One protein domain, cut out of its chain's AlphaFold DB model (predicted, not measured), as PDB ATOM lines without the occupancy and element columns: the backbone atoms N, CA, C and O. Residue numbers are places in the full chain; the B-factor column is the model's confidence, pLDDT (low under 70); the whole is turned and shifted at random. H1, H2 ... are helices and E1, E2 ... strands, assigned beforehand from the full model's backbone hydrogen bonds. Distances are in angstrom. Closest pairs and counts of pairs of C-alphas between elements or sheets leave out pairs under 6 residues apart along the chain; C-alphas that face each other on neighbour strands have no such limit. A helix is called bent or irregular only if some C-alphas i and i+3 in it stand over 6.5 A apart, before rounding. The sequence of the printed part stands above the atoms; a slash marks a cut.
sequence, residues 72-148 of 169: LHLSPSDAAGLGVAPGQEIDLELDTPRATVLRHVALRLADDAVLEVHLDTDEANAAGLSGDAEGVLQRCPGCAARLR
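Overview. This is residues 72 to 148 of the 169 residues of the protein "Phosphate acyltransferase PduL" of Rubrivivax sp. SCN 70-15 (UniProt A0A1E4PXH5). The model is a small, strongly twisted sheet of four strands, curled like part of a barrel, with the long bent strand E3 running through it from E2 to E1 and a short helix toward each end of the longest axis, H1 at one and H2 at the other. After H2 a long stretch with no named element, residues 127 to 148, runs along the open side of the curl between E4 and E2, and its residues 146 to 147 pair beside E2. The printed part has 77 residues with two named helices and four named strands, in the order E1, H1, E2, E3, E4, H2; the sheet runs E2, E3, E1, E4 and is mixed. The class is mixed, helices and strands, with under half of the residues, 35 of 77, in named elements. The whole is compact, with a radius of gyration of the C-alphas of 12.1 A and a rounded outline spanning 31 by 27 by 19 A.

Arrangement. E1, residues 72 to 74, is an inner strand of the sheet. On one side of E1 is its parallel neighbour E3, residues 100 to 109, with 38 degrees between their directions; N 72 and O 106 are 2.8 A apart and N 108 and O 72 are 2.8 A apart, both within hydrogen-bond range. On the other side of E1 is E4, residues 116 to 118, antiparallel at 150 degrees, with N 73 and O 116 within hydrogen-bond range at 2.8 A. H1, residues 76 to 82, is on the sheet but only grazes it; its closest C-alphas to E3 are those of Pro 76 and Leu 109, 6.5 A apart. E2, residues 89 to 94, forms a hairpin with E3, antiparallel at 135 degrees; N 92 and O 102 are 2.8 A apart and N 90 and O 105 are 2.9 A apart, both within hydrogen-bond range. E3 bends by 63 degrees at residue 104, and its pairing is staggered: residues 100 to 106 pair with E2 and residues 107 to 109 with E1. E2 and E4 are the edge strands and are apart. H2, residues 121 to 126, is only just on the sheet, with 5 pairs of C-alphas within 10 A, and only grazes it with residues 123 to 126; the closest C-alphas of H2 and E3 are those of Ala 126 and Thr 100, 7.9 A apart. H1 and H2 are apart. In H1 and H2 every O i to N i+4 pair is within hydrogen-bond range. Residues 146 to 147 pair parallel with residues 93 to 94 of E2 and antiparallel with residues 137 to 138.

Along the chain. E1 begins at C-alpha 72, (6.117, 28.667, -19.276). H1 follows over residues 76 to 82 and measures 9.8 A from first to last C-alpha. E2 measures 16.0 A over residues 89 to 94. E3, the longest strand, measures 24.2 A from C-alpha 100 at (-3.939, 40.191, -24.341) to C-alpha 109 at (11.765, 24.464, -14.842). E4 is a short strand of three residues, 116 to 118. H2 measures 8.4 A and ends at C-alpha 126, (-9.092, 34.607, -26.503).

Size, cuts and confidence. The two C-alphas farthest apart are those of Pro 97 and Asp 111, at 34.2 A. The printed part has no cut. The links E1 to H1, E2 to E3 and E4 to H2 are tight, those from H1 to E2 and from E3 to E4 are short, and no link is long. The mean pLDDT of the printed part is 76.1, and the confidence is low, under 70, over residues 130 to 148.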
ATOM      1  N   LEU A  72       4.904  28.586 -18.475       93.50
ATOM      2  CA  LEU A  72       6.117  28.667 -19.276       93.50
ATOM      3  C   LEU A  72       7.051  27.522 -18.867       93.50
ATOM      4  O   LEU A  72       7.489  27.460 -17.716       93.50
ATOM      5  N   HIS A  73       7.365  26.641 -19.809       93.94
ATOM      6  CA  HIS A  73       8.498  25.732 -19.718       93.94
ATOM      7  C   HIS A  73       9.790  26.494 -20.011       93.94
ATOM      8  O   HIS A  73       9.826  27.320 -20.921       93.94
ATOM      9  N   LEU A  74      10.831  26.271 -19.207       93.50
ATOM     10  CA  LEU A  74      12.116  26.957 -19.349       93.50
ATOM     11  C   LEU A  74      13.260  26.180 -18.688       93.50
ATOM     12  O   LEU A  74      13.068  25.560 -17.642       93.50
ATOM     13  N   SER A  75      14.462  26.243 -19.260       95.12
ATOM     14  CA  SER A  75      15.662  25.684 -18.627       95.12
ATOM     15  C   SER A  75      16.169  26.576 -17.479       95.12
ATOM     16  O   SER A  75      15.833  27.765 -17.420       95.12
ATOM     17  N   PRO A  76      17.037  26.079 -16.573       93.62
ATOM     18  CA  PRO A  76      17.706  26.937 -15.592       93.62
ATOM     19  C   PRO A  76      18.494  28.091 -16.232       93.62
ATOM     20  O   PRO A  76      18.526  29.194 -15.685       93.62
ATOM     21  N   SER A  77      19.094  27.869 -17.409       93.50
ATOM     22  CA  SER A  77      19.761  28.924 -18.181       93.50
ATOM     23  C   SER A  77      18.790  29.980 -18.699       93.50
ATOM     24  O   SER A  77      19.098  31.171 -18.621       93.50
ATOM     25  N   ASP A  78      17.611  29.576 -19.172       91.69
ATOM     26  CA  ASP A  78      16.574  30.516 -19.602       91.69
ATOM     27  C   ASP A  78      16.040  31.312 -18.418       91.69
ATOM     28  O   ASP A  78      15.902  32.528 -18.516       91.69
ATOM     29  N   ALA A  79      15.805  30.657 -17.278       87.25
ATOM     30  CA  ALA A  79      15.365  31.311 -16.050       87.25
ATOM     31  C   ALA A  79      16.373  32.377 -15.591       87.25
ATOM     32  O   ALA A  79      15.999  33.532 -15.368       87.25
ATOM     33  N   ALA A  80      17.663  32.026 -15.549       89.12
ATOM     34  CA  ALA A  80      18.739  32.966 -15.241       89.12
ATOM     35  C   ALA A  80      18.808  34.108 -16.263       89.12
ATOM     36  O   ALA A  80      18.988  35.269 -15.895       89.12
ATOM     37  N   GLY A  81      18.618  33.797 -17.547       87.19
ATOM     38  CA  GLY A  81      18.528  34.793 -18.599       87.19
ATOM     39  C   GLY A  81      17.369  35.763 -18.365       87.19
ATOM     40  O   GLY A  81      17.557  36.975 -18.359       87.19
ATOM     41  N   LEU A  82      16.171  35.254 -18.132       82.75
ATOM     42  CA  LEU A  82      14.970  36.056 -17.914       82.75
ATOM     43  C   LEU A  82      14.957  36.767 -16.551       82.75
ATOM     44  O   LEU A  82      14.133  37.656 -16.352       82.75
ATOM     45  N   GLY A  83      15.878  36.427 -15.644       88.00
ATOM     46  CA  GLY A  83      15.944  36.993 -14.297       88.00
ATOM     47  C   GLY A  83      14.797  36.520 -13.404       88.00
ATOM     48  O   GLY A  83      14.363  37.267 -12.529       88.00
ATOM     49  N   VAL A  84      14.294  35.307 -13.643       85.81
ATOM     50  CA  VAL A  84      13.189  34.698 -12.894       85.81
ATOM     51  C   VAL A  84      13.682  33.510 -12.074       85.81
ATOM     52  O   VAL A  84      14.651  32.839 -12.431       85.81
ATOM     53  N   ALA A  85      13.004  33.246 -10.963       79.88
ATOM     54  CA  ALA A  85      13.323  32.183 -10.024       79.88
ATOM     55  C   ALA A  85      12.194  31.135  -9.951       79.88
ATOM     56  O   ALA A  85      11.029  31.458 -10.202       79.88
ATOM     57  N   PRO A  86      12.507  29.885  -9.563       79.25
ATOM     58  CA  PRO A  86      11.493  28.866  -9.309       79.25
ATOM     59  C   PRO A  86      10.414  29.346  -8.329       79.25
ATOM     60  O   PRO A  86      10.716  29.998  -7.330       79.25
ATOM     61  N   GLY A  87       9.157  28.998  -8.607       79.31
ATOM     62  CA  GLY A  87       8.007  29.376  -7.778       79.31
ATOM     63  C   GLY A  87       7.481  30.796  -8.009       79.31
ATOM     64  O   GLY A  87       6.473  31.159  -7.410       79.31
ATOM     65  N   GLN A  88       8.123  31.590  -8.871       85.75
ATOM     66  CA  GLN A  88       7.554  32.848  -9.348       85.75
ATOM     67  C   GLN A  88       6.533  32.615 -10.468       85.75
ATOM     68  O   GLN A  88       6.485  31.553 -11.093       85.75
ATOM     69  N   GLU A  89       5.749  33.655 -10.732       86.38
ATOM     70  CA  GLU A  89       4.876  33.771 -11.895       86.38
ATOM     71  C   GLU A  89       5.310  34.977 -12.732       86.38
ATOM     72  O   GLU A  89       5.935  35.911 -12.218       86.38
ATOM     73  N   ILE A  90       4.958  34.962 -14.015       85.62
ATOM     74  CA  ILE A  90       5.193  36.072 -14.943       85.62
ATOM     75  C   ILE A  90       3.876  36.580 -15.528       85.62
ATOM     76  O   ILE A  90       2.874  35.862 -15.566       85.62
ATOM     77  N   ASP A  91       3.904  37.809 -16.033       86.44
ATOM     78  CA  ASP A  91       2.848  38.335 -16.893       86.44
ATOM     79  C   ASP A  91       3.333  38.230 -18.347       86.44
ATOM     80  O   ASP A  91       4.460  38.607 -18.661       86.44
ATOM     81  N   LEU A  92       2.498  37.700 -19.240       83.38
ATOM     82  CA  LEU A  92       2.821  37.503 -20.652       83.38
ATOM     83  C   LEU A  92       1.952  38.404 -21.526       83.38
ATOM     84  O   LEU A  92       0.744  38.196 -21.638       83.38
ATOM     85  N   GLU A  93       2.570  39.390 -22.168       84.56
ATOM     86  CA  GLU A  93       1.924  40.216 -23.191       84.56
ATOM     87  C   GLU A  93       1.990  39.512 -24.557       84.56
ATOM     88  O   GLU A  93       3.075  39.183 -25.041       84.56
ATOM     89  N   LEU A  94       0.821  39.295 -25.163       80.25
ATOM     90  CA  LEU A  94       0.640  38.752 -26.505       80.25
ATOM     91  C   LEU A  94       0.134  39.862 -27.424       80.25
ATOM     92  O   LEU A  94      -0.987  40.346 -27.257       80.25
ATOM     93  N   ASP A  95       0.961  40.253 -28.390       79.19
ATOM     94  CA  ASP A  95       0.628  41.265 -29.393       79.19
ATOM     95  C   ASP A  95       0.021  40.599 -30.635       79.19
ATOM     96  O   ASP A  95       0.714  40.154 -31.550       79.19
ATOM     97  N   THR A  96      -1.298  40.456 -30.613       81.81
ATOM     98  CA  THR A  96      -2.099  39.864 -31.687       81.81
ATOM     99  C   THR A  96      -3.264  40.808 -32.006       81.81
ATOM    100  O   THR A  96      -3.510  41.764 -31.265       81.81
ATOM    101  N   PRO A  97      -4.084  40.539 -33.040       80.69
ATOM    102  CA  PRO A  97      -5.327  41.287 -33.246       80.69
ATOM    103  C   PRO A  97      -6.285  41.261 -32.038       80.69
ATOM    104  O   PRO A  97      -7.183  42.096 -31.947       80.69
ATOM    105  N   ARG A  98      -6.096  40.316 -31.105       83.81
ATOM    106  CA  ARG A  98      -6.756  40.259 -29.796       83.81
ATOM    107  C   ARG A  98      -5.728  40.440 -28.678       83.81
ATOM    108  O   ARG A  98      -5.625  39.590 -27.792       83.81
ATOM    109  N   ALA A  99      -4.953  41.523 -28.749       81.00
ATOM    110  CA  ALA A  99      -3.874  41.802 -27.810       81.00
ATOM    111  C   ALA A  99      -4.313  41.560 -26.358       81.00
ATOM    112  O   ALA A  99      -5.342  42.070 -25.908       81.00
ATOM    113  N   THR A 100      -3.554  40.727 -25.650       83.50
ATOM    114  CA  THR A 100      -3.939  40.191 -24.341       83.50
ATOM    115  C   THR A 100      -2.724  40.136 -23.428       83.50
ATOM    116  O   THR A 100      -1.646  39.726 -23.846       83.50
ATOM    117  N   VAL A 101      -2.906  40.501 -22.158       86.25
ATOM    118  CA  VAL A 101      -1.920  40.230 -21.106       86.25
ATOM    119  C   VAL A 101      -2.422  39.068 -20.260       86.25
ATOM    120  O   VAL A 101      -3.397  39.195 -19.516       86.25
ATOM    121  N   LEU A 102      -1.754  37.925 -20.377       88.69
ATOM    122  CA  LEU A 102      -1.999  36.756 -19.548       88.69
ATOM    123  C   LEU A 102      -1.183  36.891 -18.269       88.69
ATOM    124  O   LEU A 102       0.031  36.726 -18.268       88.69
ATOM    125  N   ARG A 103      -1.866  37.206 -17.174       89.25
ATOM    126  CA  ARG A 103      -1.245  37.287 -15.850       89.25
ATOM    127  C   ARG A 103      -1.145  35.914 -15.199       89.25
ATOM    128  O   ARG A 103      -1.895  35.009 -15.584       89.25
ATOM    129  N   HIS A 104      -0.281  35.804 -14.192       90.69
ATOM    130  CA  HIS A 104      -0.134  34.599 -13.364       90.69
ATOM    131  C   HIS A 104       0.300  33.358 -14.158       90.69
ATOM    132  O   HIS A 104      -0.222  32.257 -13.971       90.69
ATOM    133  N   VAL A 105       1.229  33.534 -15.100       92.19
ATOM    134  CA  VAL A 105       1.805  32.415 -15.851       92.19
ATOM    135  C   VAL A 105       2.836  31.720 -14.973       92.19
ATOM    136  O   VAL A 105       3.865  32.302 -14.630       92.19
ATOM    137  N   ALA A 106       2.556  30.471 -14.607       93.50
ATOM    138  CA  ALA A 106       3.438  29.681 -13.760       93.50
ATOM    139  C   ALA A 106       4.728  29.285 -14.494       93.50
ATOM    140  O   ALA A 106       4.738  29.107 -15.710       93.50
ATOM    141  N   LEU A 107       5.813  29.093 -13.746       91.44
ATOM    142  CA  LEU A 107       7.102  28.657 -14.284       91.44
ATOM    143  C   LEU A 107       7.324  27.158 -14.048       91.44
ATOM    144  O   LEU A 107       7.177  26.663 -12.928       91.44
ATOM    145  N   ARG A 108       7.715  26.428 -15.098       93.62
ATOM    146  CA  ARG A 108       8.009  24.987 -15.070       93.62
ATOM    147  C   ARG A 108       9.439  24.739 -15.531       93.62
ATOM    148  O   ARG A 108       9.704  24.585 -16.721       93.62
ATOM    149  N   LEU A 109      10.355  24.703 -14.565       93.06
ATOM    150  CA  LEU A 109      11.765  24.464 -14.842       93.06
ATOM    151  C   LEU A 109      12.050  22.975 -15.041       93.06
ATOM    152  O   LEU A 109      11.653  22.156 -14.212       93.06
ATOM    153  N   ALA A 110      12.778  22.650 -16.105       93.56
ATOM    154  CA  ALA A 110      13.418  21.351 -16.298       93.56
ATOM    155  C   ALA A 110      14.721  21.537 -17.085       93.56
ATOM    156  O   ALA A 110      14.823  22.458 -17.893       93.56
ATOM    157  N   ASP A 111      15.719  20.688 -16.847       93.50
ATOM    158  CA  ASP A 111      17.050  20.843 -17.456       93.50
ATOM    159  C   ASP A 111      17.023  20.730 -18.988       93.50
ATOM    160  O   ASP A 111      17.804  21.385 -19.673       93.50
ATOM    161  N   ASP A 112      16.097  19.932 -19.520       91.50
ATOM    162  CA  ASP A 112      15.855  19.691 -20.943       91.50
ATOM    163  C   ASP A 112      14.630  20.448 -21.485       91.50
ATOM    164  O   ASP A 112      14.177  20.177 -22.600       91.50
ATOM    165  N   ALA A 113      14.082  21.395 -20.715       89.44
ATOM    166  CA  ALA A 113      12.935  22.178 -21.151       89.44
ATOM    167  C   ALA A 113      13.285  23.035 -22.371       89.44
ATOM    168  O   ALA A 113      14.256  23.796 -22.370       89.44
ATOM    169  N   VAL A 114      12.419  22.967 -23.378       88.69
ATOM    170  CA  VAL A 114      12.351  23.983 -24.422       88.69
ATOM    171  C   VAL A 114      11.618  25.188 -23.850       88.69
ATOM    172  O   VAL A 114      10.688  25.057 -23.055       88.69
ATOM    173  N   LEU A 115      12.071  26.371 -24.237       88.19
ATOM    174  CA  LEU A 115      11.489  27.618 -23.796       88.19
ATOM    175  C   LEU A 115      10.163  27.879 -24.533       88.19
ATOM    176  O   LEU A 115      10.160  28.400 -25.646       88.19
ATOM    177  N   GLU A 116       9.042  27.498 -23.920       87.75
ATOM    178  CA  GLU A 116       7.720  27.500 -24.560       87.75
ATOM    179  C   GLU A 116       6.584  27.773 -23.568       87.75
ATOM    180  O   GLU A 116       6.617  27.330 -22.420       87.75
ATOM    181  N   VAL A 117       5.556  28.507 -24.006       90.56
ATOM    182  CA  VAL A 117       4.339  28.721 -23.213       90.56
ATOM    183  C   VAL A 117       3.256  27.748 -23.653       90.56
ATOM    184  O   VAL A 117       2.961  27.628 -24.840       90.56
ATOM    185  N   HIS A 118       2.642  27.064 -22.692       91.69
ATOM    186  CA  HIS A 118       1.490  26.202 -22.928       91.69
ATOM    187  C   HIS A 118       0.225  26.936 -22.503       91.69
ATOM    188  O   HIS A 118       0.089  27.329 -21.341       91.69
ATOM    189  N   LEU A 119      -0.680  27.118 -23.463       92.00
ATOM    190  CA  LEU A 119      -2.010  27.696 -23.294       92.00
ATOM    191  C   LEU A 119      -3.046  26.667 -23.738       92.00
ATOM    192  O   LEU A 119      -2.804  25.921 -24.692       92.00
ATOM    193  N   ASP A 120      -4.205  26.649 -23.086       93.56
ATOM    194  CA  ASP A 120      -5.326  25.868 -23.603       93.56
ATOM    195  C   ASP A 120      -5.971  26.549 -24.830       93.56
ATOM    196  O   ASP A 120      -5.627  27.667 -25.231       93.56
ATOM    197  N   THR A 121      -6.915  25.857 -25.468       88.62
ATOM    198  CA  THR A 121      -7.585  26.366 -26.670       88.62
ATOM    199  C   THR A 121      -8.481  27.575 -26.398       88.62
ATOM    200  O   THR A 121      -8.617  28.419 -27.284       88.62
ATOM    201  N   ASP A 122      -9.073  27.707 -25.209       95.06
ATOM    202  CA  ASP A 122      -9.897  28.867 -24.857       95.06
ATOM    203  C   ASP A 122      -9.005  30.111 -24.715       95.06
ATOM    204  O   ASP A 122      -9.324  31.170 -25.260       95.06
ATOM    205  N   GLU A 123      -7.859  29.970 -24.047       94.62
ATOM    206  CA  GLU A 123      -6.853  31.019 -23.872       94.62
ATOM    207  C   GLU A 123      -6.230  31.439 -25.207       94.62
ATOM    208  O   GLU A 123      -6.160  32.634 -25.505       94.62
ATOM    209  N   ALA A 124      -5.839  30.475 -26.046       88.38
ATOM    210  CA  ALA A 124      -5.291  30.748 -27.373       88.38
ATOM    211  C   ALA A 124      -6.301  31.495 -28.260       88.38
ATOM    212  O   ALA A 124      -5.965  32.517 -28.865       88.38
ATOM    213  N   ASN A 125      -7.563  31.055 -28.281       89.44
ATOM    214  CA  ASN A 125      -8.630  31.726 -29.025       89.44
ATOM    215  C   ASN A 125      -8.900  33.139 -28.485       89.44
ATOM    216  O   ASN A 125      -9.093  34.075 -29.270       89.44
ATOM    217  N   ALA A 126      -8.918  33.311 -27.157       91.69
ATOM    218  CA  ALA A 126      -9.092  34.607 -26.503       91.69
ATOM    219  C   ALA A 126      -7.980  35.587 -26.891       91.69
ATOM    220  O   ALA A 126      -8.273  36.742 -27.198       91.69
ATOM    221  N   ALA A 127      -6.744  35.094 -26.968       87.12
ATOM    222  CA  ALA A 127      -5.576  35.843 -27.402       87.12
ATOM    223  C   ALA A 127      -5.401  35.896 -28.929       87.12
ATOM    224  O   ALA A 127      -4.398  36.420 -29.396       87.12
ATOM    225  N   GLY A 128      -6.336  35.377 -29.734       82.69
ATOM    226  CA  GLY A 128      -6.277  35.465 -31.200       82.69
ATOM    227  C   GLY A 128      -5.107  34.705 -31.835       82.69
ATOM    228  O   GLY A 128      -4.634  35.103 -32.896       82.69
ATOM    229  N   LEU A 129      -4.631  33.642 -31.186       79.81
ATOM    230  CA  LEU A 129      -3.597  32.749 -31.704       79.81
ATOM    231  C   LEU A 129      -4.229  31.650 -32.573       79.81
ATOM    232  O   LEU A 129      -5.300  31.135 -32.254       79.81
ATOM    233  N   SER A 130      -3.560  31.266 -33.664       62.53
ATOM    234  CA  SER A 130      -3.988  30.168 -34.542       62.53
ATOM    235  C   SER A 130      -2.836  29.198 -34.808       62.53
ATOM    236  O   SER A 130      -1.873  29.569 -35.473       62.53
ATOM    237  N   GLY A 131      -2.969  27.950 -34.348       57.47
ATOM    238  CA  GLY A 131      -1.975  26.886 -34.555       57.47
ATOM    239  C   GLY A 131      -0.715  27.018 -33.690       57.47
ATOM    240  O   GLY A 131      -0.718  27.738 -32.693       57.47
ATOM    241  N   ASP A 132       0.347  26.308 -34.089       42.28
ATOM    242  CA  ASP A 132       1.690  26.448 -33.519       42.28
ATOM    243  C   ASP A 132       2.238  27.831 -33.914       42.28
ATOM    244  O   ASP A 132       2.496  28.098 -35.089       42.28
ATOM    245  N   ALA A 133       2.357  28.740 -32.949       40.84
ATOM    246  CA  ALA A 133       2.931  30.064 -33.158       40.84
ATOM    247  C   ALA A 133       4.398  30.068 -32.702       40.84
ATOM    248  O   ALA A 133       4.685  29.800 -31.537       40.84
ATOM    249  N   GLU A 134       5.331  30.405 -33.596       34.22
ATOM    250  CA  GLU A 134       6.717  30.698 -33.211       34.22
ATOM    251  C   GLU A 134       6.785  32.096 -32.575       34.22
ATOM    252  O   GLU A 134       6.415  33.098 -33.189       34.22
ATOM    253  N   GLY A 135       7.254  32.170 -31.327       38.47
ATOM    254  CA  GLY A 135       7.437  33.415 -30.582       38.47
ATOM    255  C   GLY A 135       8.847  33.525 -30.003       38.47
ATOM    256  O   GLY A 135       9.420  32.537 -29.560       38.47
ATOM    257  N   VAL A 136       9.417  34.736 -29.991       34.84
ATOM    258  CA  VAL A 136      10.749  35.021 -29.424       34.84
ATOM    259  C   VAL A 136      10.615  35.878 -28.168       34.84
ATOM    260  O   VAL A 136      10.147  37.016 -28.238       34.84
ATOM    261  N   LEU A 137      11.064  35.345 -27.026       36.12
ATOM    262  CA  LEU A 137      11.057  36.011 -25.716       36.12
ATOM    263  C   LEU A 137      11.997  37.216 -25.665       36.12
ATOM    264  O   LEU A 137      13.193  37.096 -25.929       36.12
ATOM    265  N   GLN A 138      11.477  38.376 -25.245       35.00
ATOM    266  CA  GLN A 138      12.289  39.544 -24.907       35.00
ATOM    267  C   GLN A 138      12.064  40.035 -23.469       35.00
ATOM    268  O   GLN A 138      10.959  40.037 -22.924       35.00
ATOM    269  N   ARG A 139      13.174  40.456 -22.850       34.38
ATOM    270  CA  ARG A 139      13.266  40.919 -21.456       34.38
ATOM    271  C   ARG A 139      12.748  42.355 -21.315       34.38
ATOM    272  O   ARG A 139      13.011  43.187 -22.181       34.38
ATOM    273  N   CYS A 140      12.113  42.673 -20.187       36.25
ATOM    274  CA  CYS A 140      11.834  44.049 -19.766       36.25
ATOM    275  C   CYS A 140      12.281  44.238 -18.300       36.25
ATOM    276  O   CYS A 140      11.940  43.404 -17.456       36.25
ATOM    277  N   PRO A 141      13.056  45.284 -17.958       34.50
ATOM    278  CA  PRO A 141      13.444  45.540 -16.575       34.50
ATOM    279  C   PRO A 141      12.231  46.053 -15.785       34.50
ATOM    280  O   PRO A 141      11.723  47.135 -16.067       34.50
ATOM    281  N   GLY A 142      11.768  45.276 -14.802       39.62
ATOM    282  CA  GLY A 142      10.707  45.669 -13.859       39.62
ATOM    283  C   GLY A 142       9.377  44.916 -13.988       39.62
ATOM    284  O   GLY A 142       8.635  44.891 -13.016       39.62
ATOM    285  N   CYS A 143       9.122  44.249 -15.121       33.31
ATOM    286  CA  CYS A 143       8.053  43.258 -15.331       33.31
ATOM    287  C   CYS A 143       8.532  42.252 -16.400       33.31
ATOM    288  O   CYS A 143       8.814  42.660 -17.522       33.31
ATOM    289  N   ALA A 144       8.638  40.959 -16.083       40.50
ATOM    290  CA  ALA A 144       8.945  39.889 -17.049       40.50
ATOM    291  C   ALA A 144       7.609  39.257 -17.498       40.50
ATOM    292  O   ALA A 144       6.821  38.937 -16.617       40.50
ATOM    293  N   ALA A 145       7.230  39.100 -18.776       34.94
ATOM    294  CA  ALA A 145       7.944  38.976 -20.052       34.94
ATOM    295  C   ALA A 145       7.177  39.645 -21.230       34.94
ATOM    296  O   ALA A 145       5.958  39.809 -21.177       34.94
ATOM    297  N   ARG A 146       7.877  40.002 -22.325       41.47
ATOM    298  CA  ARG A 146       7.287  40.634 -23.526       41.47
ATOM    299  C   ARG A 146       7.635  39.857 -24.805       41.47
ATOM    300  O   ARG A 146       8.815  39.666 -25.095       41.47
ATOM    301  N   LEU A 147       6.630  39.451 -25.588       39.03
ATOM    302  CA  LEU A 147       6.782  38.876 -26.935       39.03
ATOM    303  C   LEU A 147       6.356  39.921 -27.981       39.03
ATOM    304  O   LEU A 147       5.218  40.377 -27.955       39.03
ATOM    305  N   ARG A 148       7.258  40.327 -28.890       35.03
ATOM    306  CA  ARG A 148       6.941  41.235 -30.013       35.03
ATOM    307  C   ARG A 148       6.934  40.465 -31.331       35.03
ATOM    308  O   ARG A 148       7.997  40.061 -31.794       35.03
TER     309      ARG A 148